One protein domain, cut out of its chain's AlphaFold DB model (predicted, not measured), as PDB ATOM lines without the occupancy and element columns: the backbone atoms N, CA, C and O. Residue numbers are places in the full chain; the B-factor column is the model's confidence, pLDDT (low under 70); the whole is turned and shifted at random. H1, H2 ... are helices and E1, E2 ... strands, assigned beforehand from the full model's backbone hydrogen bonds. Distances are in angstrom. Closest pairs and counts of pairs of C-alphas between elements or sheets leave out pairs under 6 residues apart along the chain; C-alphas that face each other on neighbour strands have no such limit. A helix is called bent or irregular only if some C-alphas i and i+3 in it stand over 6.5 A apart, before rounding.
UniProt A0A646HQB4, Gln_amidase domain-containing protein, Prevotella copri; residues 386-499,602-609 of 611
ATOM      1  N   ALA A 386      27.312  62.020  50.110       73.69
ATOM      2  CA  ALA A 386      28.747  61.941  49.845       73.69
ATOM      3  C   ALA A 386      29.096  60.716  48.983       73.69
ATOM      4  O   ALA A 386      29.888  60.822  48.050       73.69
ATOM      5  N   GLU A 387      28.456  59.572  49.245       77.69
ATOM      6  CA  GLU A 387      28.562  58.375  48.400       77.69
ATOM      7  C   GLU A 387      28.008  58.626  46.996       77.69
ATOM      8  O   GLU A 387      28.635  58.245  46.010       77.69
ATOM      9  N   TYR A 388      26.869  59.319  46.895       80.88
ATOM     10  CA  TYR A 388      26.316  59.731  45.608       80.88
ATOM     11  C   TYR A 388      27.271  60.658  44.842       80.88
ATOM     12  O   TYR A 388      27.547  60.421  43.670       80.88
ATOM     13  N   GLU A 389      27.847  61.674  45.484       80.75
ATOM     14  CA  GLU A 389      28.831  62.554  44.853       80.75
ATOM     15  C   GLU A 389      30.076  61.787  44.406       80.75
ATOM     16  O   GLU A 389      30.574  62.018  43.303       80.75
ATOM     17  N   ALA A 390      30.574  60.859  45.226       85.56
ATOM     18  CA  ALA A 390      31.696  60.001  44.861       85.56
ATOM     19  C   ALA A 390      31.366  59.137  43.634       85.56
ATOM     20  O   ALA A 390      32.174  59.054  42.706       85.56
ATOM     21  N   ALA A 391      30.160  58.567  43.583       87.31
ATOM     22  CA  ALA A 391      29.659  57.821  42.434       87.31
ATOM     23  C   ALA A 391      29.560  58.692  41.172       87.31
ATOM     24  O   ALA A 391      30.031  58.291  40.111       87.31
ATOM     25  N   MET A 392      29.039  59.915  41.275       88.19
ATOM     26  CA  MET A 392      28.947  60.829  40.132       88.19
ATOM     27  C   MET A 392      30.321  61.315  39.656       88.19
ATOM     28  O   MET A 392      30.545  61.444  38.451       88.19
ATOM     29  N   ARG A 393      31.278  61.532  40.571       89.44
ATOM     30  CA  ARG A 393      32.680  61.821  40.216       89.44
ATOM     31  C   ARG A 393      33.327  60.644  39.492       89.44
ATOM     32  O   ARG A 393      34.016  60.861  38.497       89.44
ATOM     33  N   TYR A 394      33.080  59.419  39.955       92.38
ATOM     34  CA  TYR A 394      33.518  58.204  39.272       92.38
ATOM     35  C   TYR A 394      32.923  58.128  37.861       92.38
ATOM     36  O   TYR A 394      33.668  57.986  36.893       92.38
ATOM     37  N   ASN A 395      31.610  58.325  37.719       92.75
ATOM     38  CA  ASN A 395      30.936  58.318  36.420       92.75
ATOM     39  C   ASN A 395      31.528  59.362  35.475       92.75
ATOM     40  O   ASN A 395      31.845  59.039  34.340       92.75
ATOM     41  N   LYS A 396      31.763  60.591  35.945       88.75
ATOM     42  CA  LYS A 396      32.372  61.650  35.125       88.75
ATOM     43  C   LYS A 396      33.755  61.264  34.580       88.75
ATOM     44  O   LYS A 396      34.134  61.740  33.517       88.75
ATOM     45  N   LYS A 397      34.514  60.441  35.310       91.38
ATOM     46  CA  LYS A 397      35.863  60.003  34.923       91.38
ATOM     47  C   LYS A 397      35.868  58.742  34.051       91.38
ATOM     48  O   LYS A 397      36.795  58.564  33.268       91.38
ATOM     49  N   HIS A 398      34.887  57.858  34.225       89.12
ATOM     50  CA  HIS A 398      34.924  56.497  33.678       89.12
ATOM     51  C   HIS A 398      33.782  56.160  32.716       89.12
ATOM     52  O   HIS A 398      33.879  55.159  32.008       89.12
ATOM     53  N   ALA A 399      32.703  56.943  32.696       87.88
ATOM     54  CA  ALA A 399      31.618  56.742  31.752       87.88
ATOM     55  C   ALA A 399      32.031  57.210  30.357       87.88
ATOM     56  O   ALA A 399      32.558  58.308  30.194       87.88
ATOM     57  N   ASP A 400      31.713  56.392  29.363       85.50
ATOM     58  CA  ASP A 400      31.893  56.698  27.946       85.50
ATOM     59  C   ASP A 400      30.507  56.825  27.297       85.50
ATOM     60  O   ASP A 400      30.045  55.948  26.570       85.50
ATOM     61  N   PHE A 401      29.762  57.858  27.705       89.81
ATOM     62  CA  PHE A 401      28.411  58.125  27.208       89.81
ATOM     63  C   PHE A 401      28.431  59.255  26.189       89.81
ATOM     64  O   PHE A 401      28.993  60.322  26.447       89.81
ATOM     65  N   THR A 402      27.743  59.054  25.066       89.38
ATOM     66  CA  THR A 402      27.526  60.124  24.087       89.38
ATOM     67  C   THR A 402      26.645  61.235  24.683       89.38
ATOM     68  O   THR A 402      25.902  60.990  25.646       89.38
ATOM     69  N   PRO A 403      26.670  62.462  24.130       88.94
ATOM     70  CA  PRO A 403      25.802  63.554  24.578       88.94
ATOM     71  C   PRO A 403      24.309  63.191  24.600       88.94
ATOM     72  O   PRO A 403      23.572  63.607  25.498       88.94
ATOM     73  N   GLU A 404      23.860  62.378  23.650       91.81
ATOM     74  CA  GLU A 404      22.468  61.950  23.514       91.81
ATOM     75  C   GLU A 404      22.105  60.911  24.576       91.81
ATOM     76  O   GLU A 404      21.037  60.999  25.186       91.81
ATOM     77  N   VAL A 405      23.020  59.984  24.884       92.06
ATOM     78  CA  VAL A 405      22.861  59.060  26.017       92.06
ATOM     79  C   VAL A 405      22.844  59.829  27.339       92.06
ATOM     80  O   VAL A 405      21.999  59.551  28.185       92.06
ATOM     81  N   LEU A 406      23.694  60.846  27.515       89.19
ATOM     82  CA  LEU A 406      23.668  61.715  28.700       89.19
ATOM     83  C   LEU A 406      22.342  62.476  28.834       89.19
ATOM     84  O   LEU A 406      21.821  62.610  29.942       89.19
ATOM     85  N   LYS A 407      21.773  62.958  27.723       83.56
ATOM     86  CA  LYS A 407      20.437  63.570  27.714       83.56
ATOM     87  C   LYS A 407      19.367  62.558  28.129       83.56
ATOM     88  O   LYS A 407      18.549  62.872  28.990       83.56
ATOM     89  N   ASN A 408      19.410  61.348  27.578       94.06
ATOM     90  CA  ASN A 408      18.480  60.279  27.933       94.06
ATOM     91  C   ASN A 408      18.616  59.848  29.402       94.06
ATOM     92  O   ASN A 408      17.609  59.635  30.059       94.06
ATOM     93  N   ILE A 409      19.827  59.802  29.965       91.25
ATOM     94  CA  ILE A 409      20.050  59.532  31.396       91.25
ATOM     95  C   ILE A 409      19.330  60.568  32.273       91.25
ATOM     96  O   ILE A 409      18.649  60.183  33.219       91.25
ATOM     97  N   ARG A 410      19.403  61.862  31.933       83.56
ATOM     98  CA  ARG A 410      18.695  62.923  32.682       83.56
ATOM     99  C   ARG A 410      17.174  62.773  32.620       83.56
ATOM    100  O   ARG A 410      16.485  63.094  33.580       83.56
ATOM    101  N   GLU A 411      16.646  62.301  31.496       84.19
ATOM    102  CA  GLU A 411      15.215  62.014  31.332       84.19
ATOM    103  C   GLU A 411      14.795  60.756  32.116       84.19
ATOM    104  O   GLU A 411      13.748  60.717  32.769       84.19
ATOM    105  N   LEU A 412      15.645  59.728  32.115       87.50
ATOM    106  CA  LEU A 412      15.448  58.509  32.897       87.50
ATOM    107  C   LEU A 412      15.480  58.785  34.406       87.50
ATOM    108  O   LEU A 412      14.647  58.237  35.120       87.50
ATOM    109  N   ASP A 413      16.340  59.682  34.895       82.50
ATOM    110  CA  ASP A 413      16.362  60.116  36.305       82.50
ATOM    111  C   ASP A 413      14.997  60.634  36.792       82.50
ATOM    112  O   ASP A 413      14.587  60.418  37.941       82.50
ATOM    113  N   GLN A 414      14.267  61.316  35.911       77.19
ATOM    114  CA  GLN A 414      12.957  61.878  36.228       77.19
ATOM    115  C   GLN A 414      11.874  60.793  36.250       77.19
ATOM    116  O   GLN A 414      11.012  60.790  37.135       77.19
ATOM    117  N   THR A 415      11.944  59.848  35.312       82.50
ATOM    118  CA  THR A 415      10.880  58.866  35.052       82.50
ATOM    119  C   THR A 415      11.041  57.552  35.815       82.50
ATOM    120  O   THR A 415      10.041  56.905  36.126       82.50
ATOM    121  N   LEU A 416      12.265  57.148  36.154       85.75
ATOM    122  CA  LEU A 416      12.540  55.909  36.876       85.75
ATOM    123  C   LEU A 416      12.263  56.039  38.385       85.75
ATOM    124  O   LEU A 416      12.298  57.135  38.960       85.75
ATOM    125  N   PRO A 417      12.026  54.908  39.078       78.25
ATOM    126  CA  PRO A 417      11.841  54.886  40.532       78.25
ATOM    127  C   PRO A 417      13.143  55.126  41.321       78.25
ATOM    128  O   PRO A 417      13.118  55.158  42.551       78.25
ATOM    129  N   VAL A 418      14.279  55.283  40.636       82.31
ATOM    130  CA  VAL A 418      15.614  55.527  41.197       82.31
ATOM    131  C   VAL A 418      16.339  56.570  40.355       82.31
ATOM    132  O   VAL A 418      16.069  56.685  39.163       82.31
ATOM    133  N   MET A 419      17.272  57.296  40.965       85.12
ATOM    134  CA  MET A 419      18.239  58.124  40.241       85.12
ATOM    135  C   MET A 419      19.474  57.314  39.848       85.12
ATOM    136  O   MET A 419      19.742  56.244  40.410       85.12
ATOM    137  N   GLN A 420      20.245  57.857  38.912       90.12
ATOM    138  CA  GLN A 420      21.522  57.325  38.479       90.12
ATOM    139  C   GLN A 420      22.481  57.211  39.668       90.12
ATOM    140  O   GLN A 420      22.713  58.154  40.415       90.12
ATOM    141  N   GLY A 421      23.058  56.035  39.851       89.88
ATOM    142  CA  GLY A 421      24.191  55.785  40.725       89.88
ATOM    143  C   GLY A 421      25.488  55.615  39.969       89.88
ATOM    144  O   GLY A 421      25.621  55.992  38.809       89.88
ATOM    145  N   LYS A 422      26.464  55.006  40.634       91.81
ATOM    146  CA  LYS A 422      27.721  54.588  40.021       91.81
ATOM    147  C   LYS A 422      27.398  53.639  38.869       91.81
ATOM    148  O   LYS A 422      26.644  52.685  39.055       91.81
ATOM    149  N   ILE A 423      27.967  53.905  37.696       92.38
ATOM    150  CA  ILE A 423      27.903  52.983  36.562       92.38
ATOM    151  C   ILE A 423      28.439  51.619  36.994       92.38
ATOM    152  O   ILE A 423      29.454  51.531  37.688       92.38
ATOM    153  N   MET A 424      27.738  50.567  36.591       89.50
ATOM    154  CA  MET A 424      28.087  49.197  36.942       89.50
ATOM    155  C   MET A 424      28.909  48.577  35.814       89.50
ATOM    156  O   MET A 424      28.648  48.823  34.630       89.50
ATOM    157  N   ASN A 425      29.903  47.770  36.166       87.56
ATOM    158  CA  ASN A 425      30.575  46.891  35.217       87.56
ATOM    159  C   ASN A 425      29.688  45.675  34.863       87.56
ATOM    160  O   ASN A 425      28.543  45.570  35.307       87.56
ATOM    161  N   PHE A 426      30.200  44.773  34.023       83.12
ATOM    162  CA  PHE A 426      29.469  43.580  33.583       83.12
ATOM    163  C   PHE A 426      28.973  42.725  34.754       83.12
ATOM    164  O   PHE A 426      27.797  42.374  34.789       83.12
ATOM    165  N   THR A 427      29.856  42.454  35.711       79.12
ATOM    166  CA  THR A 427      29.587  41.632  36.888       79.12
ATOM    167  C   THR A 427      28.660  42.352  37.867       79.12
ATOM    168  O   THR A 427      27.648  41.792  38.265       79.12
ATOM    169  N   GLU A 428      28.921  43.625  38.181       82.94
ATOM    170  CA  GLU A 428      28.096  44.429  39.103       82.94
ATOM    171  C   GLU A 428      26.648  44.594  38.597       82.94
ATOM    172  O   GLU A 428      25.699  44.567  39.380       82.94
ATOM    173  N   ALA A 429      26.446  44.753  37.281       83.81
ATOM    174  CA  ALA A 429      25.103  44.850  36.705       83.81
ATOM    175  C   ALA A 429      24.322  43.525  36.811       83.81
ATOM    176  O   ALA A 429      23.083  43.533  36.837       83.81
ATOM    177  N   ASP A 430      25.040  42.404  36.895       69.94
ATOM    178  CA  ASP A 430      24.505  41.048  37.012       69.94
ATOM    179  C   ASP A 430      24.301  40.607  38.479       69.94
ATOM    180  O   ASP A 430      23.279  39.998  38.788       69.94
ATOM    181  N   GLU A 431      25.185  40.996  39.406       58.09
ATOM    182  CA  GLU A 431      25.374  40.427  40.762       58.09
ATOM    183  C   GLU A 431      24.191  40.478  41.755       58.09
ATOM    184  O   GLU A 431      24.352  40.100  42.909       58.09
ATOM    185  N   LEU A 432      22.978  40.845  41.330       51.41
ATOM    186  CA  LEU A 432      21.729  40.660  42.094       51.41
ATOM    187  C   LEU A 432      20.523  40.251  41.228       51.41
ATOM    188  O   LEU A 432      19.381  40.417  41.642       51.41
ATOM    189  N   LYS A 433      20.772  39.711  40.023       65.94
ATOM    190  CA  LYS A 433      19.796  39.373  38.974       65.94
ATOM    191  C   LYS A 433      18.964  40.590  38.557       65.94
ATOM    192  O   LYS A 433      18.214  41.179  39.329       65.94
ATOM    193  N   GLY A 434      18.996  40.945  37.272       76.19
ATOM    194  CA  GLY A 434      18.001  41.875  36.717       76.19
ATOM    195  C   GLY A 434      16.555  41.397  36.948       76.19
ATOM    196  O   GLY A 434      15.626  42.189  36.850       76.19
ATOM    197  N   ASN A 435      16.387  40.117  37.290       89.75
ATOM    198  CA  ASN A 435      15.143  39.409  37.532       89.75
ATOM    199  C   ASN A 435      15.256  38.510  38.790       89.75
ATOM    200  O   ASN A 435      15.385  37.288  38.661       89.75
ATOM    201  N   PRO A 436      15.272  39.073  40.013       87.25
ATOM    202  CA  PRO A 436      15.581  38.317  41.236       87.25
ATOM    203  C   PRO A 436      14.604  37.166  41.497       87.25
ATOM    204  O   PRO A 436      15.013  36.094  41.936       87.25
ATOM    205  N   HIS A 437      13.347  37.351  41.101       89.88
ATOM    206  CA  HIS A 437      12.251  36.403  41.288       89.88
ATOM    207  C   HIS A 437      12.171  35.309  40.212       89.88
ATOM    208  O   HIS A 437      11.213  34.543  40.186       89.88
ATOM    209  N   PHE A 438      13.146  35.203  39.299       89.19
ATOM    210  CA  PHE A 438      13.142  34.156  38.265       89.19
ATOM    211  C   PHE A 438      13.101  32.737  38.849       89.19
ATOM    212  O   PHE A 438      12.546  31.824  38.242       89.19
ATOM    213  N   SER A 439      13.740  32.553  40.004       89.56
ATOM    214  CA  SER A 439      13.889  31.256  40.668       89.56
ATOM    215  C   SER A 439      12.789  30.971  41.695       89.56
ATOM    216  O   SER A 439      12.825  29.912  42.316       89.56
ATOM    217  N   ASP A 440      11.838  31.889  41.881       90.44
ATOM    218  CA  ASP A 440      10.757  31.721  42.851       90.44
ATOM    219  C   ASP A 440       9.805  30.593  42.405       90.44
ATOM    220  O   ASP A 440       9.599  30.406  41.201       90.44
ATOM    221  N   PRO A 441       9.172  29.853  43.338       92.06
ATOM    222  CA  PRO A 441       8.249  28.767  42.992       92.06
ATOM    223  C   PRO A 441       7.133  29.198  42.028       92.06
ATOM    224  O   PRO A 441       6.816  28.485  41.074       92.06
ATOM    225  N   ASP A 442       6.609  30.411  42.220       91.81
ATOM    226  CA  ASP A 442       5.511  30.972  41.427       91.81
ATOM    227  C   ASP A 442       5.986  31.842  40.252       91.81
ATOM    228  O   ASP A 442       5.171  32.453  39.557       91.81
ATOM    229  N   ALA A 443       7.292  31.878  39.959       90.44
ATOM    230  CA  ALA A 443       7.882  32.757  38.946       90.44
ATOM    231  C   ALA A 443       7.196  32.649  37.575       90.44
ATOM    232  O   ALA A 443       7.031  33.639  36.854       90.44
ATOM    233  N   LYS A 444       6.768  31.436  37.202       91.12
ATOM    234  CA  LYS A 444       6.040  31.190  35.954       91.12
ATOM    235  C   LYS A 444       4.648  31.819  35.970       91.12
ATOM    236  O   LYS A 444       4.283  32.466  34.993       91.12
ATOM    237  N   ALA A 445       3.892  31.605  37.047       90.69
ATOM    238  CA  ALA A 445       2.530  32.112  37.200       90.69
ATOM    239  C   ALA A 445       2.512  33.642  37.299       90.69
ATOM    240  O   ALA A 445       1.646  34.298  36.722       90.69
ATOM    241  N   GLU A 446       3.519  34.214  37.958       92.12
ATOM    242  CA  GLU A 446       3.658  35.661  38.083       92.12
ATOM    243  C   GLU A 446       4.204  36.325  36.817       92.12
ATOM    244  O   GLU A 446       3.959  37.506  36.611       92.12
ATOM    245  N   GLY A 447       4.857  35.581  35.916       93.56
ATOM    246  CA  GLY A 447       5.337  36.088  34.623       93.56
ATOM    247  C   GLY A 447       6.809  36.515  34.601       93.56
ATOM    248  O   GLY A 447       7.240  37.198  33.669       93.56
ATOM    249  N   TYR A 448       7.606  36.101  35.589       93.31
ATOM    250  CA  TYR A 448       9.061  36.305  35.632       93.31
ATOM    251  C   TYR A 448       9.834  35.406  34.651       93.31
ATOM    252  O   TYR A 448      11.007  35.648  34.388       93.31
ATOM    253  N   LEU A 449       9.183  34.397  34.063       92.12
ATOM    254  CA  LEU A 449       9.749  33.582  32.977       92.12
ATOM    255  C   LEU A 449       9.421  34.140  31.578       92.12
ATOM    256  O   LEU A 449       9.895  33.604  30.580       92.12
ATOM    257  N   ILE A 450       8.634  35.220  31.479       91.25
ATOM    258  CA  ILE A 450       8.116  35.769  30.206       91.25
ATOM    259  C   ILE A 450       8.415  37.279  30.086       91.25
ATOM    260  O   ILE A 450       7.674  38.045  29.480       91.25
ATOM    261  N   ASN A 451       9.506  37.739  30.699       94.31
ATOM    262  CA  ASN A 451       9.891  39.153  30.790       94.31
ATOM    263  C   ASN A 451      11.315  39.438  30.271       94.31
ATOM    264  O   ASN A 451      11.914  40.438  30.674       94.31
ATOM    265  N   CYS A 452      11.880  38.588  29.407       94.12
ATOM    266  CA  CYS A 452      13.265  38.716  28.938       94.12
ATOM    267  C   CYS A 452      13.562  40.087  28.307       94.12
ATOM    268  O   CYS A 452      14.636  40.644  28.523       94.12
ATOM    269  N   GLN A 453      12.573  40.694  27.643       94.94
ATOM    270  CA  GLN A 453      12.652  42.056  27.115       94.94
ATOM    271  C   GLN A 453      12.850  43.097  28.230       94.94
ATOM    272  O   GLN A 453      13.655  44.016  28.119       94.94
ATOM    273  N   THR A 454      12.141  42.972  29.345       95.75
ATOM    274  CA  THR A 454      12.349  43.889  30.472       95.75
ATOM    275  C   THR A 454      13.736  43.672  31.080       95.75
ATOM    276  O   THR A 454      14.412  44.629  31.435       95.75
ATOM    277  N   CYS A 455      14.201  42.422  31.134       94.75
ATOM    278  CA  CYS A 455      15.479  42.063  31.747       94.75
ATOM    279  C   CYS A 455      16.693  42.627  30.989       94.75
ATOM    280  O   CYS A 455      17.631  43.105  31.626       94.75
ATOM    281  N   THR A 456      16.690  42.632  29.650       94.94
ATOM    282  CA  THR A 456      17.791  43.244  28.880       94.94
ATOM    283  C   THR A 456      17.810  44.768  29.007       94.94
ATOM    284  O   THR A 456      18.892  45.353  29.061       94.94
ATOM    285  N   MET A 457      16.647  45.418  29.155       96.25
ATOM    286  CA  MET A 457      16.598  46.843  29.510       96.25
ATOM    287  C   MET A 457      17.144  47.094  30.914       96.25
ATOM    288  O   MET A 457      17.945  48.003  31.094       96.25
ATOM    289  N   THR A 458      16.747  46.278  31.897       95.38
ATOM    290  CA  THR A 458      17.257  46.356  33.273       95.38
ATOM    291  C   THR A 458      18.778  46.265  33.302       95.38
ATOM    292  O   THR A 458      19.420  47.044  34.000       95.38
ATOM    293  N   TYR A 459      19.363  45.354  32.521       94.12
ATOM    294  CA  TYR A 459      20.813  45.231  32.413       94.12
ATOM    295  C   TYR A 459      21.462  46.520  31.894       94.12
ATOM    296  O   TYR A 459      22.370  47.050  32.530       94.12
ATOM    297  N   GLU A 460      20.976  47.071  30.779       95.38
ATOM    298  CA  GLU A 460      21.554  48.300  30.220       95.38
ATOM    299  C   GLU A 460      21.332  49.514  31.140       95.38
ATOM    300  O   GLU A 460      22.235  50.330  31.312       95.38
ATOM    301  N   LEU A 461      20.180  49.605  31.815       95.31
ATOM    302  CA  LEU A 461      19.926  50.612  32.850       95.31
ATOM    303  C   LEU A 461      20.945  50.516  33.993       95.31
ATOM    304  O   LEU A 461      21.505  51.533  34.402       95.31
ATOM    305  N   ARG A 462      21.250  49.303  34.463       92.62
ATOM    306  CA  ARG A 462      22.281  49.064  35.483       92.62
ATOM    307  C   ARG A 462      23.678  49.447  35.000       92.62
ATOM    308  O   ARG A 462      24.401  50.123  35.727       92.62
ATOM    309  N   ARG A 463      24.036  49.142  33.747       93.12
ATOM    310  CA  ARG A 463      25.294  49.617  33.130       93.12
ATOM    311  C   ARG A 463      25.374  51.139  33.046       93.12
ATOM    312  O   ARG A 463      26.462  51.699  33.157       93.12
ATOM    313  N   ARG A 464      24.227  51.815  32.949       94.44
ATOM    314  CA  ARG A 464      24.108  53.280  33.050       94.44
ATOM    315  C   ARG A 464      24.050  53.802  34.486       94.44
ATOM    316  O   ARG A 464      24.026  55.012  34.674       94.44
ATOM    317  N   GLY A 465      24.093  52.926  35.486       92.00
ATOM    318  CA  GLY A 465      24.151  53.257  36.908       92.00
ATOM    319  C   GLY A 465      22.806  53.228  37.627       92.00
ATOM    320  O   GLY A 465      22.761  53.542  38.809       92.00
ATOM    321  N   PHE A 466      21.706  52.851  36.977       92.00
ATOM    322  CA  PHE A 466      20.392  52.796  37.623       92.00
ATOM    323  C   PHE A 466      20.187  51.457  38.355       92.00
ATOM    324  O   PHE A 466      20.067  50.421  37.698       92.00
ATOM    325  N   PRO A 467      20.098  51.437  39.700       88.31
ATOM    326  CA  PRO A 467      19.902  50.211  40.478       88.31
ATOM    327  C   PRO A 467      18.432  49.762  40.441       88.31
ATOM    328  O   PRO A 467      17.673  49.940  41.399       88.31
ATOM    329  N   VAL A 468      18.011  49.202  39.311       90.31
ATOM    330  CA  VAL A 468      16.640  48.721  39.086       90.31
ATOM    331  C   VAL A 468      16.564  47.202  38.977       90.31
ATOM    332  O   VAL A 468      17.558  46.532  38.710       90.31
ATOM    333  N   GLU A 469      15.373  46.646  39.149       92.25
ATOM    334  CA  GLU A 469      15.039  45.255  38.822       92.25
ATOM    335  C   GLU A 469      13.786  45.203  37.929       92.25
ATOM    336  O   GLU A 469      12.936  46.098  37.961       92.25
ATOM    337  N   ALA A 470      13.697  44.168  37.092       94.00
ATOM    338  CA  ALA A 470      12.623  43.964  36.129       94.00
ATOM    339  C   ALA A 470      11.330  43.508  36.816       94.00
ATOM    340  O   ALA A 470      11.328  42.565  37.607       94.00
ATOM    341  N   LEU A 471      10.203  44.111  36.436       94.38
ATOM    342  CA  LEU A 471       8.880  43.596  36.786       94.38
ATOM    343  C   LEU A 471       8.490  42.388  35.916       94.38
ATOM    344  O   LEU A 471       8.932  42.274  34.759       94.38
ATOM    345  N   PRO A 472       7.618  41.500  36.427       94.44
ATOM    346  CA  PRO A 472       7.158  40.341  35.679       94.44
ATOM    347  C   PRO A 472       6.148  40.737  34.603       94.44
ATOM    348  O   PRO A 472       5.445  41.742  34.731       94.44
ATOM    349  N   ASN A 473       6.048  39.951  33.538       93.06
ATOM    350  CA  ASN A 473       5.095  40.177  32.451       93.06
ATOM    351  C   ASN A 473       3.949  39.160  32.546       93.06
ATOM    352  O   ASN A 473       3.835  38.234  31.738       93.06
ATOM    353  N   LYS A 474       3.147  39.298  33.605       91.06
ATOM    354  CA  LYS A 474       2.020  38.408  33.888       91.06
ATOM    355  C   LYS A 474       1.059  38.388  32.703       91.06
ATOM    356  O   LYS A 474       0.733  39.436  32.152       91.06
ATOM    357  N   ASN A 475       0.650  37.191  32.285       87.12
ATOM    358  CA  ASN A 475      -0.257  36.966  31.150       87.12
ATOM    359  C   ASN A 475       0.176  37.616  29.818       87.12
ATOM    360  O   ASN A 475      -0.636  37.736  28.905       87.12
ATOM    361  N   ASP A 476       1.445  38.022  29.694       83.56
ATOM    362  CA  ASP A 476       1.974  38.768  28.547       83.56
ATOM    363  C   ASP A 476       1.259  40.114  28.279       83.56
ATOM    364  O   ASP A 476       1.269  40.643  27.166       83.56
ATOM    365  N   GLU A 477       0.616  40.675  29.307       89.19
ATOM    366  CA  GLU A 477      -0.279  41.827  29.184       89.19
ATOM    367  C   GLU A 477       0.458  43.088  28.721       89.19
ATOM    368  O   GLU A 477      -0.030  43.829  27.865       89.19
ATOM    369  N   PHE A 478       1.667  43.332  29.224       91.94
ATOM    370  CA  PHE A 478       2.348  44.589  28.936       91.94
ATOM    371  C   PHE A 478       2.758  44.696  27.461       91.94
ATOM    372  O   PHE A 478       2.478  45.695  26.796       91.94
ATOM    373  N   TYR A 479       3.388  43.656  26.914       91.69
ATOM    374  CA  TYR A 479       3.868  43.695  25.532       91.69
ATOM    375  C   TYR A 479       2.774  43.389  24.500       91.69
ATOM    376  O   TYR A 479       2.876  43.890  23.380       91.69
ATOM    377  N   LYS A 480       1.729  42.614  24.841       90.94
ATOM    378  CA  LYS A 480       0.633  42.291  23.903       90.94
ATOM    379  C   LYS A 480      -0.595  43.184  24.007       90.94
ATOM    380  O   LYS A 480      -1.340  43.262  23.036       90.94
ATOM    381  N   VAL A 481      -0.828  43.837  25.142       92.25
ATOM    382  CA  VAL A 481      -2.028  44.661  25.356       92.25
ATOM    383  C   VAL A 481      -1.648  46.120  25.538       92.25
ATOM    384  O   VAL A 481      -2.085  46.963  24.756       92.25
ATOM    385  N   TRP A 482      -0.818  46.432  26.533       93.50
ATOM    386  CA  TRP A 482      -0.483  47.821  26.848       93.50
ATOM    387  C   TRP A 482       0.326  48.487  25.730       93.50
ATOM    388  O   TRP A 482      -0.031  49.580  25.295       93.50
ATOM    389  N   CYS A 483       1.364  47.822  25.207       94.69
ATOM    390  CA  CYS A 483       2.194  48.371  24.130       94.69
ATOM    391  C   CYS A 483       1.354  48.713  22.880       94.69
ATOM    392  O   CYS A 483       1.358  49.885  22.498       94.69
ATOM    393  N   PRO A 484       0.566  47.787  22.285       95.50
ATOM    394  CA  PRO A 484      -0.273  48.118  21.131       95.50
ATOM    395  C   PRO A 484      -1.287  49.232  21.394       95.50
ATOM    396  O   PRO A 484      -1.444  50.106  20.547       95.50
ATOM    397  N   LYS A 485      -1.920  49.266  22.579       94.88
ATOM    398  CA  LYS A 485      -2.840  50.356  22.965       94.88
ATOM    399  C   LYS A 485      -2.171  51.733  22.986       94.88
ATOM    400  O   LYS A 485      -2.846  52.736  22.796       94.88
ATOM    401  N   ASN A 486      -0.858  51.778  23.198       92.94
ATOM    402  CA  ASN A 486      -0.059  53.001  23.228       92.94
ATOM    403  C   ASN A 486       0.735  53.234  21.929       92.94
ATOM    404  O   ASN A 486       1.660  54.047  21.918       92.94
ATOM    405  N   ASN A 487       0.398  52.532  20.836       94.94
ATOM    406  CA  ASN A 487       1.120  52.564  19.556       94.94
ATOM    407  C   ASN A 487       2.613  52.202  19.681       94.94
ATOM    408  O   ASN A 487       3.463  52.700  18.941       94.94
ATOM    409  N   LEU A 488       2.932  51.317  20.625       94.88
ATOM    410  CA  LEU A 488       4.268  50.799  20.891       94.88
ATOM    411  C   LEU A 488       4.344  49.298  20.606       94.88
ATOM    412  O   LEU A 488       3.359  48.561  20.576       94.88
ATOM    413  N   THR A 489       5.570  48.827  20.455       93.94
ATOM    414  CA  THR A 489       5.951  47.424  20.354       93.94
ATOM    415  C   THR A 489       7.167  47.180  21.243       93.94
ATOM    416  O   THR A 489       7.863  48.107  21.650       93.94
ATOM    417  N   TRP A 490       7.520  45.918  21.487       91.50
ATOM    418  CA  TRP A 490       8.748  45.598  22.225       91.50
ATOM    419  C   TRP A 490      10.041  46.077  21.527       91.50
ATOM    420  O   TRP A 490      11.096  46.112  22.160       91.50
ATOM    421  N   ASN A 491       9.996  46.428  20.234       91.81
ATOM    422  CA  ASN A 491      11.149  47.000  19.533       91.81
ATOM    423  C   ASN A 491      11.376  48.478  19.881       91.81
ATOM    424  O   ASN A 491      12.443  48.993  19.579       91.81
ATOM    425  N   ASP A 492      10.421  49.136  20.541       95.88
ATOM    426  CA  ASP A 492      10.519  50.546  20.936       95.88
ATOM    427  C   ASP A 492      11.277  50.757  22.254       95.88
ATOM    428  O   ASP A 492      11.356  51.882  22.734       95.88
ATOM    429  N   ARG A 493      11.827  49.690  22.851       96.69
ATOM    430  CA  ARG A 493      12.608  49.736  24.102       96.69
ATOM    431  C   ARG A 493      13.924  50.501  23.949       96.69
ATOM    432  O   ARG A 493      14.314  51.233  24.856       96.69
ATOM    433  N   PHE A 494      14.576  50.321  22.802       97.75
ATOM    434  CA  PHE A 494      15.817  50.986  22.419       97.75
ATOM    435  C   PHE A 494      15.571  51.759  21.127       97.75
ATOM    436  O   PHE A 494      15.090  51.175  20.154       97.75
ATOM    437  N   LEU A 495      15.907  53.044  21.115       97.25
ATOM    438  CA  LEU A 495      15.762  53.919  19.954       97.25
ATOM    439  C   LEU A 495      17.124  54.491  19.557       97.25
ATOM    440  O   LEU A 495      18.044  54.582  20.373       97.25
ATOM    441  N   ASN A 496      17.260  54.879  18.295       96.75
ATOM    442  CA  ASN A 496      18.372  55.717  17.868       96.75
ATOM    443  C   ASN A 496      18.296  57.087  18.568       96.75
ATOM    444  O   ASN A 496      17.227  57.468  19.053       96.75
ATOM    445  N   PRO A 497      19.397  57.855  18.616       93.44
ATOM    446  CA  PRO A 497      19.401  59.176  19.245       93.44
ATOM    447  C   PRO A 497      18.360  60.173  18.704       93.44
ATOM    448  O   PRO A 497      17.930  61.063  19.433       93.44
ATOM    449  N   ASP A 498      17.920  60.000  17.456       91.75
ATOM    450  CA  ASP A 498      16.859  60.784  16.808       91.75
ATOM    451  C   ASP A 498      15.429  60.297  17.132       91.75
ATOM    452  O   ASP A 498      14.452  60.863  16.648       91.75
ATOM    453  N   GLY A 499      15.287  59.244  17.945       91.00
ATOM    454  CA  GLY A 499      14.010  58.626  18.303       91.00
ATOM    455  C   GLY A 499      13.501  57.574  17.311       91.00
ATOM    456  O   GLY A 499      12.460  56.964  17.561       91.00
ATOM    457  N   PHE A 602       8.725  52.995  28.956       95.56
ATOM    458  CA  PHE A 602       8.841  51.687  29.596       95.56
ATOM    459  C   PHE A 602       9.214  51.781  31.088       95.56
ATOM    460  O   PHE A 602       9.447  50.746  31.708       95.56
ATOM    461  N   SER A 603       9.283  52.977  31.688       91.19
ATOM    462  CA  SER A 603       9.730  53.172  33.080       91.19
ATOM    463  C   SER A 603       8.901  52.394  34.110       91.19
ATOM    464  O   SER A 603       9.460  51.884  35.081       91.19
ATOM    465  N   GLU A 604       7.598  52.208  33.862       89.31
ATOM    466  CA  GLU A 604       6.690  51.435  34.723       89.31
ATOM    467  C   GLU A 604       7.027  49.938  34.796       89.31
ATOM    468  O   GLU A 604       6.427  49.202  35.573       89.31
ATOM    469  N   ARG A 605       7.997  49.470  34.002       93.69
ATOM    470  CA  ARG A 605       8.482  48.085  33.998       93.69
ATOM    471  C   ARG A 605       9.585  47.808  34.998       93.69
ATOM    472  O   ARG A 605      10.033  46.661  35.093       93.69
ATOM    473  N   PHE A 606      10.003  48.820  35.744       92.88
ATOM    474  CA  PHE A 606      11.113  48.727  36.671       92.88
ATOM    475  C   PHE A 606      10.675  49.116  38.076       92.88
ATOM    476  O   PHE A 606       9.878  50.031  38.273       92.88
ATOM    477  N   LYS A 607      11.250  48.442  39.069       88.94
ATOM    478  CA  LYS A 607      11.212  48.870  40.470       88.94
ATOM    479  C   LYS A 607      12.637  49.063  40.980       88.94
ATOM    480  O   LYS A 607      13.597  48.615  40.350       88.94
ATOM    481  N   LYS A 608      12.781  49.770  42.101       85.25
ATOM    482  CA  LYS A 608      14.067  49.889  42.798       85.25
ATOM    483  C   LYS A 608      14.569  48.487  43.152       85.25
ATOM    484  O   LYS A 608      13.788  47.698  43.676       85.25
ATOM    485  N   ALA A 609      15.841  48.209  42.866       81.94
ATOM    486  CA  ALA A 609      16.456  46.939  43.226       81.94
ATOM    487  C   ALA A 609      16.358  46.707  44.742       81.94
ATOM    488  O   ALA A 609      16.637  47.612  45.540       81.94
TER     489      ALA A 609
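Overview. This is residues 386 to 499 and 602 to 609 of the 611 residues of the protein "Gln_amidase domain-containing protein" of Prevotella copri (UniProt A0A646HQB4). One helix, H6, lies in the middle beside a tiny sheet of two short strands, E1 and E2, and the other helices, many of them very short, are set round this core with few contacts among them. H1 lies at one end of the longest axis, and H5 and H7 lie toward the other. The printed part has 122 residues, with nine named helices and two named strands in the order H1 H2 H3 H4 H5 H6 E1 H7 H8 H9 E2; the sheet, E1 - E2, is antiparallel and the class is mostly helix. The whole is compact, with a radius of gyration of the C-alphas of 15.1 A, and spans 43 by 35 by 21 A.

Arrangement. E1, residues 468 to 470, and E2, residues 606 to 608, are antiparallel neighbours at 138 degrees; N 469 and O 607 are 2.9 A apart and N 607 and O 469 3.1 A, both within hydrogen-bond range. The closest C-alphas of E1 and H6, residues 452 to 463, are those of Ala 470 and Cys 455, 5.6 A apart. H6 touches H3, residues 426 to 430, with residues 459 to 463 alone; the closest C-alphas are those of Arg 462 and Ala 429, 5.2 A. H8, residues 490 to 493, is close to H6 but not clearly touching, with C-alphas 490 and 453 closest at 7.2 A. H9, residues 602 to 605, and H2, residues 403 to 415, are close but not clearly touching, with C-alphas 603 and 415 closest at 6.1 A. The same holds for H5, residues 443 to 446, and H7, residues 474 to 485, with C-alphas 446 and 474 closest at 5.3 A, and for H5 and H4, residues 436 to 439, with C-alphas 443 and 437 closest at 6.2 A. H1, residues 386 to 398, is apart from H2 and from H6. In H1, H3 and H6 every O i to N i+4 pair is within hydrogen-bond range, in H2 8 of 9 and in H7 4 of 8; H4, H5, H8 and H9 are too short for such a pair.

Along the chain. H1 begins at C-alpha 386 (28.747, 61.941, 49.845) and is 18.1 A long; H2 is 18.8 A, H6 16.8 A and H7 16.9 A. H6 begins at C-alpha 452 (13.265, 38.716, 28.938). E1 and E2 are 6.9 A each, and E2 ends at C-alpha 608 (14.067, 49.889, 42.798). H4 and H7 are irregular: C-alphas 436 and 439 are 7.3 A apart, and C-alphas 475 and 478 8.4 A.

Size, cuts and confidence. The two C-alphas farthest apart, those of Lys 397 and Ala 445, are 43.5 A from each other. Residues 500 to 601 are not printed, and C-alphas 499 and 602 are 14.2 A apart across this cut, which lies in the link from H8 to H9. Of the links printed whole, H2 to H3 is short, the others are tight. The mean pLDDT of the printed part is 89.1; residues 430 to 433 are under 70.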